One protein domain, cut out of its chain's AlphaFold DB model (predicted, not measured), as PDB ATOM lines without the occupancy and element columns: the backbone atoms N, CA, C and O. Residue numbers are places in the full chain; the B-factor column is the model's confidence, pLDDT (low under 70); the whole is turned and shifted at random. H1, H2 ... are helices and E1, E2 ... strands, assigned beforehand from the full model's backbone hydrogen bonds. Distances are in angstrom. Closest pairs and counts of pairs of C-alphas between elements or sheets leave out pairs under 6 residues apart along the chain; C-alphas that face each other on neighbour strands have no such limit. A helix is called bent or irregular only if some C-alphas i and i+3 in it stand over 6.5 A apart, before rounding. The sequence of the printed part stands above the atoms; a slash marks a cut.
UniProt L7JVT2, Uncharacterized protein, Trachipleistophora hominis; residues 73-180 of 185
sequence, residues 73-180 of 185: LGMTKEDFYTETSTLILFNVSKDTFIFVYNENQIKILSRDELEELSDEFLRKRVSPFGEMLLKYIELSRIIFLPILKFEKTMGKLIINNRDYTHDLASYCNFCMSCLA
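What this domain is: This is residues 73 to 180 of the 185 residues of an uncharacterized protein of Trachipleistophora hominis (UniProt L7JVT2). One twisted sheet of five antiparallel strands makes a wall with one face bare; over its other face lie H3, along the strands, and H4, crossing them. H2 folds back beside H3 as a helical hairpin, and the short H1 only grazes the sheet. The 108 printed residues hold four named helices and five named strands, in the order H1 E1 E2 E3 H2 H3 E4 E5 H4; the sheet's order is E3 E2 E1 E4 E5, and the class is mixed, helices and strands. The whole is compact, with a radius of gyration of the C-alphas of 12.8 A and spans of 35 by 31 by 25 A.

How they stand to each other: H1, residues 78 to 81, grazes the sheet with residues 79 to 80. E1, residues 85 to 91, E2, residues 96 to 101, and E3, residues 105 to 110, form a meander, each strand the antiparallel neighbour of the one before; N 88 and O 100 are 2.8 A apart, and N 99 and O 107 are 2.8 A apart, both within hydrogen-bond range. H2, residues 111 to 122, and H3, residues 128 to 140, form a helical hairpin and touch, closest at the C-alphas of Leu 122 and Gly 130, 6.5 A, at a shallow tilt of 23 degrees, opposite ways. H3 lies over E1 at a height over the sheet of 9.6 A and runs along the strands, at 3 degrees to E1 on the local plane. E4, residues 148 to 153, is antiparallel to E1, with N 87 and O 150 2.9 A apart, and forms a hairpin with E5, residues 156 to 159, with N 151 and O 158 2.8 A apart. H4, residues 165 to 179, is the hub, touching the three other helices, and is on the same face of the sheet as H3, at a height of 9.1 A. With residues 167 to 171 alone it touches H3, closest at the C-alphas of Phe 129 and Asp 167, 6.1 A, at a steep tilt of 53 degrees. H4 only just touches H1 and H2, with 3 pairs of C-alphas within 8 A each. Every O i to N i+4 pair is within hydrogen-bond range in H2 and H3, and 9 of 11 are in H4.

Where its parts are: H1 begins at C-alpha 78 (197.652, 254.217, 220.394). E1 is 20.3 A long, H3 18.3 A and H4 19.7 A, ending at C-alpha 179 (195.945, 252.082, 231.750). H4 is irregular: C-alphas 166 and 169 are 7.7 A apart.

The domain as a whole: The two C-alphas farthest apart, of Ile 142 and Met 154, are 35.6 A apart. The printed part has no cut and no long link. Residues 118 to 126 are under pLDDT 70.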
ATOM      1  N   LEU A  73     195.010 264.496 229.483       81.50
ATOM      2  CA  LEU A  73     196.266 263.817 229.828       81.50
ATOM      3  C   LEU A  73     196.107 262.292 229.904       81.50
ATOM      4  O   LEU A  73     197.008 261.601 230.372       81.50
ATOM      5  N   GLY A  74     194.945 261.765 229.516       83.25
ATOM      6  CA  GLY A  74     194.688 260.335 229.512       83.25
ATOM      7  C   GLY A  74     195.574 259.569 228.536       83.25
ATOM      8  O   GLY A  74     195.957 260.086 227.494       83.25
ATOM      9  N   MET A  75     195.844 258.311 228.872       87.31
ATOM     10  CA  MET A  75     196.532 257.373 227.990       87.31
ATOM     11  C   MET A  75     195.508 256.718 227.061       87.31
ATOM     12  O   MET A  75     194.473 256.223 227.518       87.31
ATOM     13  N   THR A  76     195.785 256.716 225.769       87.25
ATOM     14  CA  THR A  76     195.024 256.010 224.735       87.25
ATOM     15  C   THR A  76     195.672 254.661 224.434       87.25
ATOM     16  O   THR A  76     196.725 254.324 224.974       87.25
ATOM     17  N   LYS A  77     195.030 253.839 223.604       86.44
ATOM     18  CA  LYS A  77     195.612 252.557 223.184       86.44
ATOM     19  C   LYS A  77     196.792 252.775 222.243       86.44
ATOM     20  O   LYS A  77     197.790 252.066 222.325       86.44
ATOM     21  N   GLU A  78     196.674 253.782 221.385       85.25
ATOM     22  CA  GLU A  78     197.652 254.217 220.394       85.25
ATOM     23  C   GLU A  78     199.009 254.511 221.043       85.25
ATOM     24  O   GLU A  78     200.048 254.110 220.517       85.25
ATOM     25  N   ASP A  79     198.985 255.118 222.232       84.12
ATOM     26  CA  ASP A  79     200.185 255.479 222.987       84.12
ATOM     27  C   ASP A  79     201.061 254.267 223.327       84.12
ATOM     28  O   ASP A  79     202.283 254.366 223.291       84.12
ATOM     29  N   PHE A  80     200.479 253.094 223.594       85.81
ATOM     30  CA  PHE A  80     201.241 251.915 224.029       85.81
ATOM     31  C   PHE A  80     201.859 251.096 222.886       85.81
ATOM     32  O   PHE A  80     202.677 250.198 223.141       85.81
ATOM     33  N   TYR A  81     201.515 251.408 221.633       83.31
ATOM     34  CA  TYR A  81     202.114 250.773 220.457       83.31
ATOM     35  C   TYR A  81     203.500 251.329 220.105       83.31
ATOM     36  O   TYR A  81     204.169 250.765 219.240       83.31
ATOM     37  N   THR A  82     203.980 252.382 220.778       85.00
ATOM     38  CA  THR A  82     205.321 252.927 220.525       85.00
ATOM     39  C   THR A  82     206.415 251.917 220.868       85.00
ATOM     40  O   THR A  82     206.323 251.174 221.847       85.00
ATOM     41  N   GLU A  83     207.488 251.879 220.076       86.19
ATOM     42  CA  GLU A  83     208.611 250.963 220.324       86.19
ATOM     43  C   GLU A  83     209.323 251.277 221.638       86.19
ATOM     44  O   GLU A  83     209.690 250.366 222.377       86.19
ATOM     45  N   THR A  84     209.478 252.563 221.947       91.00
ATOM     46  CA  THR A  84     210.102 253.044 223.174       91.00
ATOM     47  C   THR A  84     209.088 253.757 224.051       91.00
ATOM     48  O   THR A  84     208.244 254.520 223.576       91.00
ATOM     49  N   SER A  85     209.141 253.481 225.352       92.75
ATOM     50  CA  SER A  85     208.340 254.217 226.325       92.75
ATOM     51  C   SER A  85     208.887 254.104 227.734       92.75
ATOM     52  O   SER A  85     209.563 253.133 228.079       92.75
ATOM     53  N   THR A  86     208.556 255.101 228.548       93.44
ATOM     54  CA  THR A  86     208.790 255.074 229.989       93.44
ATOM     55  C   THR A  86     207.460 255.186 230.712       93.44
ATOM     56  O   THR A  86     206.697 256.119 230.471       93.44
ATOM     57  N   LEU A  87     207.193 254.252 231.617       93.81
ATOM     58  CA  LEU A  87     206.078 254.321 232.554       93.81
ATOM     59  C   LEU A  87     206.643 254.425 233.969       93.81
ATOM     60  O   LEU A  87     207.606 253.747 234.317       93.81
ATOM     61  N   ILE A  88     206.043 255.271 234.792       93.50
ATOM     62  CA  ILE A  88     206.400 255.447 236.195       93.50
ATOM     63  C   ILE A  88     205.164 255.138 237.034       93.50
ATOM     64  O   ILE A  88     204.101 255.692 236.773       93.50
ATOM     65  N   LEU A  89     205.311 254.275 238.036       92.56
ATOM     66  CA  LEU A  89     204.281 253.933 239.016       92.56
ATOM     67  C   LEU A  89     204.766 254.288 240.418       92.56
ATOM     68  O   LEU A  89     205.869 253.915 240.819       92.56
ATOM     69  N   PHE A  90     203.920 254.979 241.169       89.62
ATOM     70  CA  PHE A  90     204.123 255.240 242.589       89.62
ATOM     71  C   PHE A  90     202.785 255.394 243.308       89.62
ATOM     72  O   PHE A  90     201.776 255.767 242.703       89.62
ATOM     73  N   ASN A  91     202.772 255.110 244.608       88.19
ATOM     74  CA  ASN A  91     201.603 255.319 245.450       88.19
ATOM     75  C   ASN A  91     201.699 256.662 246.190       88.19
ATOM     76  O   ASN A  91     202.687 256.948 246.859       88.19
ATOM     77  N   VAL A  92     200.665 257.497 246.059       83.12
ATOM     78  CA  VAL A  92     200.557 258.794 246.771       83.12
ATOM     79  C   VAL A  92     199.819 258.641 248.097       83.12
ATOM     80  O   VAL A  92     199.936 259.471 248.995       83.12
ATOM     81  N   SER A  93     199.084 257.548 248.251       82.50
ATOM     82  CA  SER A  93     198.473 257.136 249.506       82.50
ATOM     83  C   SER A  93     198.421 255.606 249.560       82.50
ATOM     84  O   SER A  93     198.897 254.926 248.649       82.50
ATOM     85  N   LYS A  94     197.830 255.045 250.617       82.81
ATOM     86  CA  LYS A  94     197.590 253.594 250.730       82.81
ATOM     87  C   LYS A  94     196.579 253.056 249.713       82.81
ATOM     88  O   LYS A  94     196.532 251.849 249.484       82.81
ATOM     89  N   ASP A  95     195.767 253.943 249.144       82.06
ATOM     90  CA  ASP A  95     194.626 253.587 248.302       82.06
ATOM     91  C   ASP A  95     194.701 254.239 246.915       82.06
ATOM     92  O   ASP A  95     193.778 254.088 246.123       82.06
ATOM     93  N   THR A  96     195.760 254.991 246.604       86.50
ATOM     94  CA  THR A  96     195.867 255.766 245.359       86.50
ATOM     95  C   THR A  96     197.224 255.577 244.702       86.50
ATOM     96  O   THR A  96     198.264 255.927 245.269       86.50
ATOM     97  N   PHE A  97     197.187 255.105 243.460       89.62
ATOM     98  CA  PHE A  97     198.338 254.910 242.596       89.62
ATOM     99  C   PHE A  97     198.304 255.893 241.436       89.62
ATOM    100  O   PHE A  97     197.253 256.161 240.849       89.62
ATOM    101  N   ILE A  98     199.476 256.413 241.093       89.56
ATOM    102  CA  ILE A  98     199.662 257.289 239.947       89.56
ATOM    103  C   ILE A  98     200.580 256.596 238.952       89.56
ATOM    104  O   ILE A  98     201.673 256.147 239.295       89.56
ATOM    105  N   PHE A  99     200.114 256.564 237.711       92.12
ATOM    106  CA  PHE A  99     200.847 256.121 236.543       92.12
ATOM    107  C   PHE A  99     201.176 257.343 235.693       92.12
ATOM    108  O   PHE A  99     200.267 258.081 235.311       92.12
ATOM    109  N   VAL A 100     202.454 257.549 235.385       90.94
ATOM    110  CA  VAL A 100     202.928 258.606 234.482       90.94
ATOM    111  C   VAL A 100     203.602 257.960 233.284       90.94
ATOM    112  O   VAL A 100     204.576 257.230 233.450       90.94
ATOM    113  N   TYR A 101     203.095 258.216 232.084       90.81
ATOM    114  CA  TYR A 101     203.591 257.638 230.839       90.81
ATOM    115  C   TYR A 101     204.230 258.711 229.959       90.81
ATOM    116  O   TYR A 101     203.656 259.787 229.771       90.81
ATOM    117  N   ASN A 102     205.433 258.419 229.455       88.62
ATOM    118  CA  ASN A 102     206.263 259.308 228.635       88.62
ATOM    119  C   ASN A 102     206.282 260.757 229.158       88.62
ATOM    120  O   ASN A 102     206.157 261.703 228.387       88.62
ATOM    121  N   GLU A 103     206.369 260.908 230.486       81.19
ATOM    122  CA  GLU A 103     206.422 262.178 231.239       81.19
ATOM    123  C   GLU A 103     205.175 263.081 231.157       81.19
ATOM    124  O   GLU A 103     205.018 263.984 231.978       81.19
ATOM    125  N   ASN A 104     204.258 262.819 230.226       80.75
ATOM    126  CA  ASN A 104     203.202 263.761 229.852       80.75
ATOM    127  C   ASN A 104     201.791 263.242 230.130       80.75
ATOM    128  O   ASN A 104     200.872 264.039 230.315       80.75
ATOM    129  N   GLN A 105     201.602 261.924 230.157       86.62
ATOM    130  CA  GLN A 105     200.290 261.305 230.321       86.62
ATOM    131  C   GLN A 105     200.144 260.719 231.714       86.62
ATOM    132  O   GLN A 105     201.099 260.186 232.273       86.62
ATOM    133  N   ILE A 106     198.947 260.822 232.286       86.56
ATOM    134  CA  ILE A 106     198.689 260.442 233.670       86.56
ATOM    135  C   ILE A 106     197.395 259.642 233.769       86.56
ATOM    136  O   ILE A 106     196.355 260.015 233.227       86.56
ATOM    137  N   LYS A 107     197.458 258.557 234.535       88.06
ATOM    138  CA  LYS A 107     196.313 257.751 234.945       88.06
ATOM    139  C   LYS A 107     196.404 257.577 236.454       88.06
ATOM    140  O   LYS A 107     197.456 257.226 236.982       88.06
ATOM    141  N   ILE A 108     195.307 257.859 237.141       87.75
ATOM    142  CA  ILE A 108     195.186 257.648 238.581       87.75
ATOM    143  C   ILE A 108     194.218 256.493 238.761       87.75
ATOM    144  O   ILE A 108     193.139 256.517 238.171       87.75
ATOM    145  N   LEU A 109     194.633 255.494 239.528       86.81
ATOM    146  CA  LEU A 109     193.815 254.342 239.881       86.81
ATOM    147  C   LEU A 109     193.791 254.206 241.397       86.81
ATOM    148  O   LEU A 109     194.797 254.432 242.079       86.81
ATOM    149  N   SER A 110     192.635 253.842 241.923       87.19
ATOM    150  CA  SER A 110     192.514 253.378 243.294       87.19
ATOM    151  C   SER A 110     193.137 251.990 243.447       87.19
ATOM    152  O   SER A 110     193.335 251.265 242.468       87.19
ATOM    153  N   ARG A 111     193.464 251.608 244.685       85.88
ATOM    154  CA  ARG A 111     193.942 250.251 244.970       85.88
ATOM    155  C   ARG A 111     192.918 249.206 244.548       85.88
ATOM    156  O   ARG A 111     193.311 248.233 243.925       85.88
ATOM    157  N   ASP A 112     191.644 249.429 244.849       84.38
ATOM    158  CA  ASP A 112     190.584 248.460 244.568       84.38
ATOM    159  C   ASP A 112     190.436 248.237 243.051       84.38
ATOM    160  O   ASP A 112     190.430 247.094 242.603       84.38
ATOM    161  N   GLU A 113     190.474 249.307 242.241       85.94
ATOM    162  CA  GLU A 113     190.507 249.196 240.770       85.94
ATOM    163  C   GLU A 113     191.731 248.405 240.283       85.94
ATOM    164  O   GLU A 113     191.648 247.624 239.339       85.94
ATOM    165  N   LEU A 114     192.887 248.610 240.912       83.94
ATOM    166  CA  LEU A 114     194.121 247.935 240.533       83.94
ATOM    167  C   LEU A 114     194.132 246.458 240.963       83.94
ATOM    168  O   LEU A 114     194.645 245.620 240.224       83.94
ATOM    169  N   GLU A 115     193.558 246.136 242.126       78.56
ATOM    170  CA  GLU A 115     193.401 244.773 242.644       78.56
ATOM    171  C   GLU A 115     192.427 243.968 241.775       78.56
ATOM    172  O   GLU A 115     192.793 242.879 241.328       78.56
ATOM    173  N   GLU A 116     191.261 244.523 241.433       77.50
ATOM    174  CA  GLU A 116     190.291 243.891 240.523       77.50
ATOM    175  C   GLU A 116     190.919 243.564 239.158       77.50
ATOM    176  O   GLU A 116     190.797 242.447 238.647       77.50
ATOM    177  N   LEU A 117     191.662 244.517 238.589       71.62
ATOM    178  CA  LEU A 117     192.369 244.329 237.321       71.62
ATOM    179  C   LEU A 117     193.512 243.314 237.442       71.62
ATOM    180  O   LEU A 117     193.765 242.541 236.511       71.62
ATOM    181  N   SER A 118     194.200 243.292 238.586       64.19
ATOM    182  CA  SER A 118     195.250 242.313 238.855       64.19
ATOM    183  C   SER A 118     194.681 240.900 238.953       64.19
ATOM    184  O   SER A 118     195.259 239.991 238.366       64.19
ATOM    185  N   ASP A 119     193.513 240.704 239.566       62.69
ATOM    186  CA  ASP A 119     192.860 239.399 239.672       62.69
ATOM    187  C   ASP A 119     192.457 238.843 238.300       62.69
ATOM    188  O   ASP A 119     192.657 237.655 238.016       62.69
ATOM    189  N   GLU A 120     191.943 239.686 237.403       65.56
ATOM    190  CA  GLU A 120     191.632 239.275 236.028       65.56
ATOM    191  C   GLU A 120     192.885 238.928 235.213       65.56
ATOM    192  O   GLU A 120     192.874 237.992 234.401       65.56
ATOM    193  N   PHE A 121     193.974 239.667 235.432       63.03
ATOM    194  CA  PHE A 121     195.253 239.472 234.756       63.03
ATOM    195  C   PHE A 121     195.992 238.219 235.263       63.03
ATOM    196  O   PHE A 121     196.461 237.398 234.470       63.03
ATOM    197  N   LEU A 122     196.032 238.020 236.581       57.41
ATOM    198  CA  LEU A 122     196.726 236.922 237.257       57.41
ATOM    199  C   LEU A 122     196.047 235.571 237.038       57.41
ATOM    200  O   LEU A 122     196.737 234.559 236.899       57.41
ATOM    201  N   ARG A 123     194.714 235.541 236.904       57.53
ATOM    202  CA  ARG A 123     193.972 234.319 236.540       57.53
ATOM    203  C   ARG A 123     194.368 233.760 235.171       57.53
ATOM    204  O   ARG A 123     194.171 232.571 234.929       57.53
ATOM    205  N   LYS A 124     194.912 234.585 234.267       62.75
ATOM    206  CA  LYS A 124     195.212 234.183 232.881       62.75
ATOM    207  C   LYS A 124     196.635 233.660 232.673       62.75
ATOM    208  O   LYS A 124     196.821 232.892 231.733       62.75
ATOM    209  N   ARG A 125     197.609 234.041 233.513       57.25
ATOM    210  CA  ARG A 125     198.987 233.499 233.607       57.25
ATOM    211  C   ARG A 125     199.748 234.277 234.688       57.25
ATOM    212  O   ARG A 125     199.903 235.490 234.562       57.25
ATOM    213  N   VAL A 126     200.287 233.593 235.696       65.44
ATOM    214  CA  VAL A 126     201.182 234.228 236.677       65.44
ATOM    215  C   VAL A 126     202.542 234.453 236.007       65.44
ATOM    216  O   VAL A 126     203.301 233.514 235.786       65.44
ATOM    217  N   SER A 127     202.803 235.696 235.602       81.88
ATOM    218  CA  SER A 127     204.103 236.144 235.091       81.88
ATOM    219  C   SER A 127     204.928 236.769 236.221       81.88
ATOM    220  O   SER A 127     204.333 237.362 237.125       81.88
ATOM    221  N   PRO A 128     206.274 236.727 236.171       87.12
ATOM    222  CA  PRO A 128     207.122 237.465 237.111       87.12
ATOM    223  C   PRO A 128     206.774 238.958 237.193       87.12
ATOM    224  O   PRO A 128     206.783 239.539 238.279       87.12
ATOM    225  N   PHE A 129     206.410 239.572 236.064       87.88
ATOM    226  CA  PHE A 129     205.833 240.918 236.019       87.88
ATOM    227  C   PHE A 129     204.545 241.055 236.852       87.88
ATOM    228  O   PHE A 129     204.439 241.964 237.675       87.88
ATOM    229  N   GLY A 130     203.576 240.152 236.663       84.25
ATOM    230  CA  GLY A 130     202.311 240.171 237.400       84.25
ATOM    231  C   GLY A 130     202.503 239.976 238.904       84.25
ATOM    232  O   GLY A 130     201.921 240.713 239.696       84.25
ATOM    233  N   GLU A 131     203.375 239.050 239.311       85.06
ATOM    234  CA  GLU A 131     203.720 238.863 240.726       85.06
ATOM    235  C   GLU A 131     204.372 240.104 241.336       85.06
ATOM    236  O   GLU A 131     204.105 240.444 242.489       85.06
ATOM    237  N   MET A 132     205.255 240.767 240.584       88.94
ATOM    238  CA  MET A 132     205.904 241.995 241.031       88.94
ATOM    239  C   MET A 132     204.871 243.103 241.249       88.94
ATOM    240  O   MET A 132     204.919 243.766 242.284       88.94
ATOM    241  N   LEU A 133     203.932 243.280 240.313       87.75
ATOM    242  CA  LEU A 133     202.839 244.238 240.473       87.75
ATOM    243  C   LEU A 133     201.985 243.906 241.698       87.75
ATOM    244  O   LEU A 133     201.791 244.784 242.529       87.75
ATOM    245  N   LEU A 134     201.547 242.657 241.871       85.31
ATOM    246  CA  LEU A 134     200.731 242.273 243.027       85.31
ATOM    247  C   LEU A 134     201.456 242.539 244.351       85.31
ATOM    248  O   LEU A 134     200.912 243.206 245.226       85.31
ATOM    249  N   LYS A 135     202.718 242.112 244.473       86.94
ATOM    250  CA  LYS A 135     203.528 242.381 245.672       86.94
ATOM    251  C   LYS A 135     203.660 243.878 245.938       86.94
ATOM    252  O   LYS A 135     203.612 244.300 247.090       86.94
ATOM    253  N   TYR A 136     203.816 244.690 244.893       87.88
ATOM    254  CA  TYR A 136     203.848 246.143 245.030       87.88
ATOM    255  C   TYR A 136     202.521 246.680 245.585       87.88
ATOM    256  O   TYR A 136     202.504 247.469 246.524       87.88
ATOM    257  N   ILE A 137     201.391 246.206 245.072       86.50
ATOM    258  CA  ILE A 137     200.065 246.634 245.528       86.50
ATOM    259  C   ILE A 137     199.831 246.233 246.987       86.50
ATOM    260  O   ILE A 137     199.441 247.068 247.803       86.50
ATOM    261  N   GLU A 138     200.145 244.994 247.351       85.81
ATOM    262  CA  GLU A 138     199.987 244.490 248.715       85.81
ATOM    263  C   GLU A 138     200.848 245.261 249.722       85.81
ATOM    264  O   GLU A 138     200.361 245.665 250.781       85.81
ATOM    265  N   LEU A 139     202.119 245.517 249.392       86.50
ATOM    266  CA  LEU A 139     203.038 246.227 250.284       86.50
ATOM    267  C   LEU A 139     202.653 247.703 250.475       86.50
ATOM    268  O   LEU A 139     202.903 248.267 251.547       86.50
ATOM    269  N   SER A 140     201.986 248.315 249.489       85.06
ATOM    270  CA  SER A 140     201.542 249.716 249.556       85.06
ATOM    271  C   SER A 140     200.532 249.977 250.685       85.06
ATOM    272  O   SER A 140     200.397 251.102 251.171       85.06
ATOM    273  N   ARG A 141     199.847 248.923 251.159       83.69
ATOM    274  CA  ARG A 141     198.904 248.982 252.290       83.69
ATOM    275  C   ARG A 141     199.599 249.391 253.590       83.69
ATOM    276  O   ARG A 141     198.984 249.975 254.488       83.69
ATOM    277  N   ILE A 142     200.880 249.053 253.703       83.25
ATOM    278  CA  ILE A 142     201.668 249.190 254.926       83.25
ATOM    279  C   ILE A 142     202.538 250.445 254.853       83.25
ATOM    280  O   ILE A 142     202.594 251.200 255.826       83.25
ATOM    281  N   ILE A 143     203.187 250.675 253.708       79.94
ATOM    282  CA  ILE A 143     204.203 251.717 253.532       79.94
ATOM    283  C   ILE A 143     204.064 252.459 252.199       79.94
ATOM    284  O   ILE A 143     203.485 251.961 251.237       79.94
ATOM    285  N   PHE A 144     204.663 253.647 252.132       79.94
ATOM    286  CA  PHE A 144     205.014 254.256 250.853       79.94
ATOM    287  C   PHE A 144     206.112 253.433 250.197       79.94
ATOM    288  O   PHE A 144     207.083 253.053 250.854       79.94
ATOM    289  N   LEU A 145     205.928 253.121 248.920       83.69
ATOM    290  CA  LEU A 145     206.856 252.287 248.182       83.69
ATOM    291  C   LEU A 145     207.757 253.127 247.287       83.69
ATOM    292  O   LEU A 145     207.349 254.192 246.817       83.69
ATOM    293  N   PRO A 146     208.974 252.634 247.004       85.38
ATOM    294  CA  PRO A 146     209.832 253.267 246.022       85.38
ATOM    295  C   PRO A 146     209.147 253.289 244.656       85.38
ATOM    296  O   PRO A 146     208.321 252.433 244.323       85.38
ATOM    297  N   ILE A 147     209.527 254.268 243.846       89.75
ATOM    298  CA  ILE A 147     209.019 254.424 242.487       89.75
ATOM    299  C   ILE A 147     209.402 253.193 241.648       89.75
ATOM    300  O   ILE A 147     210.557 252.756 241.648       89.75
ATOM    301  N   LEU A 148     208.438 252.644 240.908       92.12
ATOM    302  CA  LEU A 148     208.691 251.670 239.851       92.12
ATOM    303  C   LEU A 148     208.815 252.403 238.518       92.12
ATOM    304  O   LEU A 148     207.862 253.019 238.045       92.12
ATOM    305  N   LYS A 149     209.993 252.318 237.902       93.69
ATOM    306  CA  LYS A 149     210.267 252.836 236.565       93.69
ATOM    307  C   LYS A 149     210.344 251.672 235.585       93.69
ATOM    308  O   LYS A 149     211.206 250.808 235.730       93.69
ATOM    309  N   PHE A 150     209.457 251.675 234.599       94.62
ATOM    310  CA  PHE A 150     209.399 250.713 233.507       94.62
ATOM    311  C   PHE A 150     209.944 251.386 232.252       94.62
ATOM    312  O   PHE A 150     209.438 252.424 231.829       94.62
ATOM    313  N   GLU A 151     210.955 250.786 231.649       95.31
ATOM    314  CA  GLU A 151     211.586 251.249 230.421       95.31
ATOM    315  C   GLU A 151     211.399 250.166 229.363       95.31
ATOM    316  O   GLU A 151     211.964 249.072 229.452       95.31
ATOM    317  N   LYS A 152     210.567 250.462 228.366       93.75
ATOM    318  CA  LYS A 152     210.322 249.590 227.220       93.75
ATOM    319  C   LYS A 152     211.117 250.093 226.024       93.75
ATOM    320  O   LYS A 152     211.112 251.286 225.726       93.75
ATOM    321  N   THR A 153     211.731 249.162 225.308       92.19
ATOM    322  CA  THR A 153     212.228 249.342 223.940       92.19
ATOM    323  C   THR A 153     211.655 248.245 223.035       92.19
ATOM    324  O   THR A 153     210.937 247.363 223.510       92.19
ATOM    325  N   MET A 154     211.975 248.277 221.735       85.75
ATOM    326  CA  MET A 154     211.409 247.394 220.698       85.75
ATOM    327  C   MET A 154     211.412 245.894 221.059       85.75
ATOM    328  O   MET A 154     210.535 245.154 220.629       85.75
ATOM    329  N   GLY A 155     212.363 245.441 221.878       87.88
ATOM    330  CA  GLY A 155     212.440 244.052 222.327       87.88
ATOM    331  C   GLY A 155     212.974 243.895 223.739       87.88
ATOM    332  O   GLY A 155     213.519 242.843 224.047       87.88
ATOM    333  N   LYS A 156     212.884 244.932 224.578       93.44
ATOM    334  CA  LYS A 156     213.382 244.884 225.954       93.44
ATOM    335  C   LYS A 156     212.398 245.548 226.900       93.44
ATOM    336  O   LYS A 156     211.829 246.587 226.576       93.44
ATOM    337  N   LEU A 157     212.246 244.966 228.081       94.62
ATOM    338  CA  LEU A 157     211.559 245.594 229.201       94.62
ATOM    339  C   LEU A 157     212.503 245.601 230.393       94.62
ATOM    340  O   LEU A 157     212.969 244.547 230.819       94.62
ATOM    341  N   ILE A 158     212.788 246.781 230.928       95.19
ATOM    342  CA  ILE A 158     213.575 246.951 232.147       95.19
ATOM    343  C   ILE A 158     212.675 247.570 233.206       95.19
ATOM    344  O   ILE A 158     211.981 248.544 232.933       95.19
ATOM    345  N   ILE A 159     212.692 247.026 234.419       93.38
ATOM    346  CA  ILE A 159     211.967 247.592 235.560       93.38
ATOM    347  C   ILE A 159     212.954 247.772 236.702       93.38
ATOM    348  O   ILE A 159     213.543 246.791 237.155       93.38
ATOM    349  N   ASN A 160     213.173 249.013 237.147       90.38
ATOM    350  CA  ASN A 160     214.167 249.352 238.179       90.38
ATOM    351  C   ASN A 160     215.513 248.618 237.972       90.38
ATOM    352  O   ASN A 160     216.031 247.964 238.880       90.38
ATOM    353  N   ASN A 161     216.065 248.705 236.756       89.31
ATOM    354  CA  ASN A 161     217.323 248.073 236.324       89.31
ATOM    355  C   ASN A 161     217.333 246.532 236.266       89.31
ATOM    356  O   ASN A 161     218.396 245.939 236.084       89.31
ATOM    357  N   ARG A 162     216.183 245.861 236.392       91.88
ATOM    358  CA  ARG A 162     216.052 244.408 236.191       91.88
ATOM    359  C   ARG A 162     215.424 244.100 234.843       91.88
ATOM    360  O   ARG A 162     214.514 244.802 234.414       91.88
ATOM    361  N   ASP A 163     215.903 243.047 234.192       93.06
ATOM    362  CA  ASP A 163     215.410 242.619 232.885       93.06
ATOM    363  C   ASP A 163     214.132 241.775 233.030       93.06
ATOM    364  O   ASP A 163     214.130 240.743 233.697       93.06
ATOM    365  N   TYR A 164     213.058 242.238 232.396       93.38
ATOM    366  CA  TYR A 164     211.745 241.600 232.312       93.38
ATOM    367  C   TYR A 164     211.330 241.380 230.852       93.38
ATOM    368  O   TYR A 164     210.146 241.319 230.533       93.38
ATOM    369  N   THR A 165     212.283 241.271 229.927       92.62
ATOM    370  CA  THR A 165     212.010 241.151 228.486       92.62
ATOM    371  C   THR A 165     211.071 239.992 228.143       92.62
ATOM    372  O   THR A 165     210.216 240.127 227.269       92.62
ATOM    373  N   HIS A 166     211.155 238.877 228.873       90.88
ATOM    374  CA  HIS A 166     210.247 237.736 228.707       90.88
ATOM    375  C   HIS A 166     208.778 238.061 229.032       90.88
ATOM    376  O   HIS A 166     207.878 237.394 228.527       90.88
ATOM    377  N   ASP A 167     208.534 239.116 229.811       89.94
ATOM    378  CA  ASP A 167     207.213 239.589 230.219       89.94
ATOM    379  C   ASP A 167     206.737 240.814 229.427       89.94
ATOM    380  O   ASP A 167     205.732 241.432 229.784       89.94
ATOM    381  N   LEU A 168     207.404 241.166 228.322       89.94
ATOM    382  CA  LEU A 168     207.028 242.319 227.501       89.94
ATOM    383  C   LEU A 168     205.560 242.252 227.041       89.94
ATOM    384  O   LEU A 168     204.849 243.252 227.090       89.94
ATOM    385  N   ALA A 169     205.082 241.066 226.648       87.62
ATOM    386  CA  ALA A 169     203.687 240.865 226.253       87.62
ATOM    387  C   ALA A 169     202.713 241.084 227.424       87.62
ATOM    388  O   ALA A 169     201.675 241.722 227.261       87.62
ATOM    389  N   SER A 170     203.070 240.591 228.613       87.56
ATOM    390  CA  SER A 170     202.314 240.779 229.855       87.56
ATOM    391  C   SER A 170     202.211 242.267 230.211       87.56
ATOM    392  O   SER A 170     201.115 242.770 230.447       87.56
ATOM    393  N   TYR A 171     203.329 242.989 230.151       89.81
ATOM    394  CA  TYR A 171     203.375 244.436 230.356       89.81
ATOM    395  C   TYR A 171     202.503 245.199 229.352       89.81
ATOM    396  O   TYR A 171     201.664 246.003 229.754       89.81
ATOM    397  N   CYS A 172     202.640 244.916 228.052       88.25
ATOM    398  CA  CYS A 172     201.826 245.566 227.024       88.25
ATOM    399  C   CYS A 172     200.327 245.312 227.246       88.25
ATOM    400  O   CYS A 172     199.530 246.241 227.155       88.25
ATOM    401  N   ASN A 173     199.943 244.083 227.603       86.25
ATOM    402  CA  ASN A 173     198.553 243.746 227.912       86.25
ATOM    403  C   ASN A 173     198.029 244.501 229.137       86.25
ATOM    404  O   ASN A 173     196.896 244.982 229.105       86.25
ATOM    405  N   PHE A 174     198.838 244.633 230.191       87.75
ATOM    406  CA  PHE A 174     198.489 245.431 231.364       87.75
ATOM    407  C   PHE A 174     198.250 246.894 230.982       87.75
ATOM    408  O   PHE A 174     197.185 247.435 231.271       87.75
ATOM    409  N   CYS A 175     199.179 247.512 230.254       89.38
ATOM    410  CA  CYS A 175     199.039 248.892 229.802       89.38
ATOM    411  C   CYS A 175     197.770 249.102 228.958       89.38
ATOM    412  O   CYS A 175     196.976 249.999 229.235       89.38
ATOM    413  N   MET A 176     197.528 248.220 227.988       87.75
ATOM    414  CA  MET A 176     196.377 248.306 227.086       87.75
ATOM    415  C   MET A 176     195.035 248.050 227.775       87.75
ATOM    416  O   MET A 176     194.033 248.649 227.398       87.75
ATOM    417  N   SER A 177     194.999 247.148 228.756       82.62
ATOM    418  CA  SER A 177     193.746 246.741 229.407       82.62
ATOM    419  C   SER A 177     193.408 247.616 230.613       82.62
ATOM    420  O   SER A 177     192.238 247.873 230.871       82.62
ATOM    421  N   CYS A 178     194.424 248.082 231.343       83.81
ATOM    422  CA  CYS A 178     194.258 248.756 232.632       83.81
ATOM    423  C   CYS A 178     194.484 250.269 232.529       83.81
ATOM    424  O   CYS A 178     193.749 251.071 233.114       83.81
ATOM    425  N   LEU A 179     195.511 250.685 231.783       88.12
ATOM    426  CA  LEU A 179     195.945 252.082 231.750       88.12
ATOM    427  C   LEU A 179     195.312 252.863 230.605       88.12
ATOM    428  O   LEU A 179     194.906 254.005 230.821       88.12
ATOM    429  N   ALA A 180     195.127 252.254 229.435       87.00
ATOM    430  CA  ALA A 180     194.413 252.901 228.342       87.00
ATOM    431  C   ALA A 180     192.989 253.293 228.770       87.00
ATOM    432  O   ALA A 180     192.346 252.636 229.598       87.00
TER     433      ALA A 180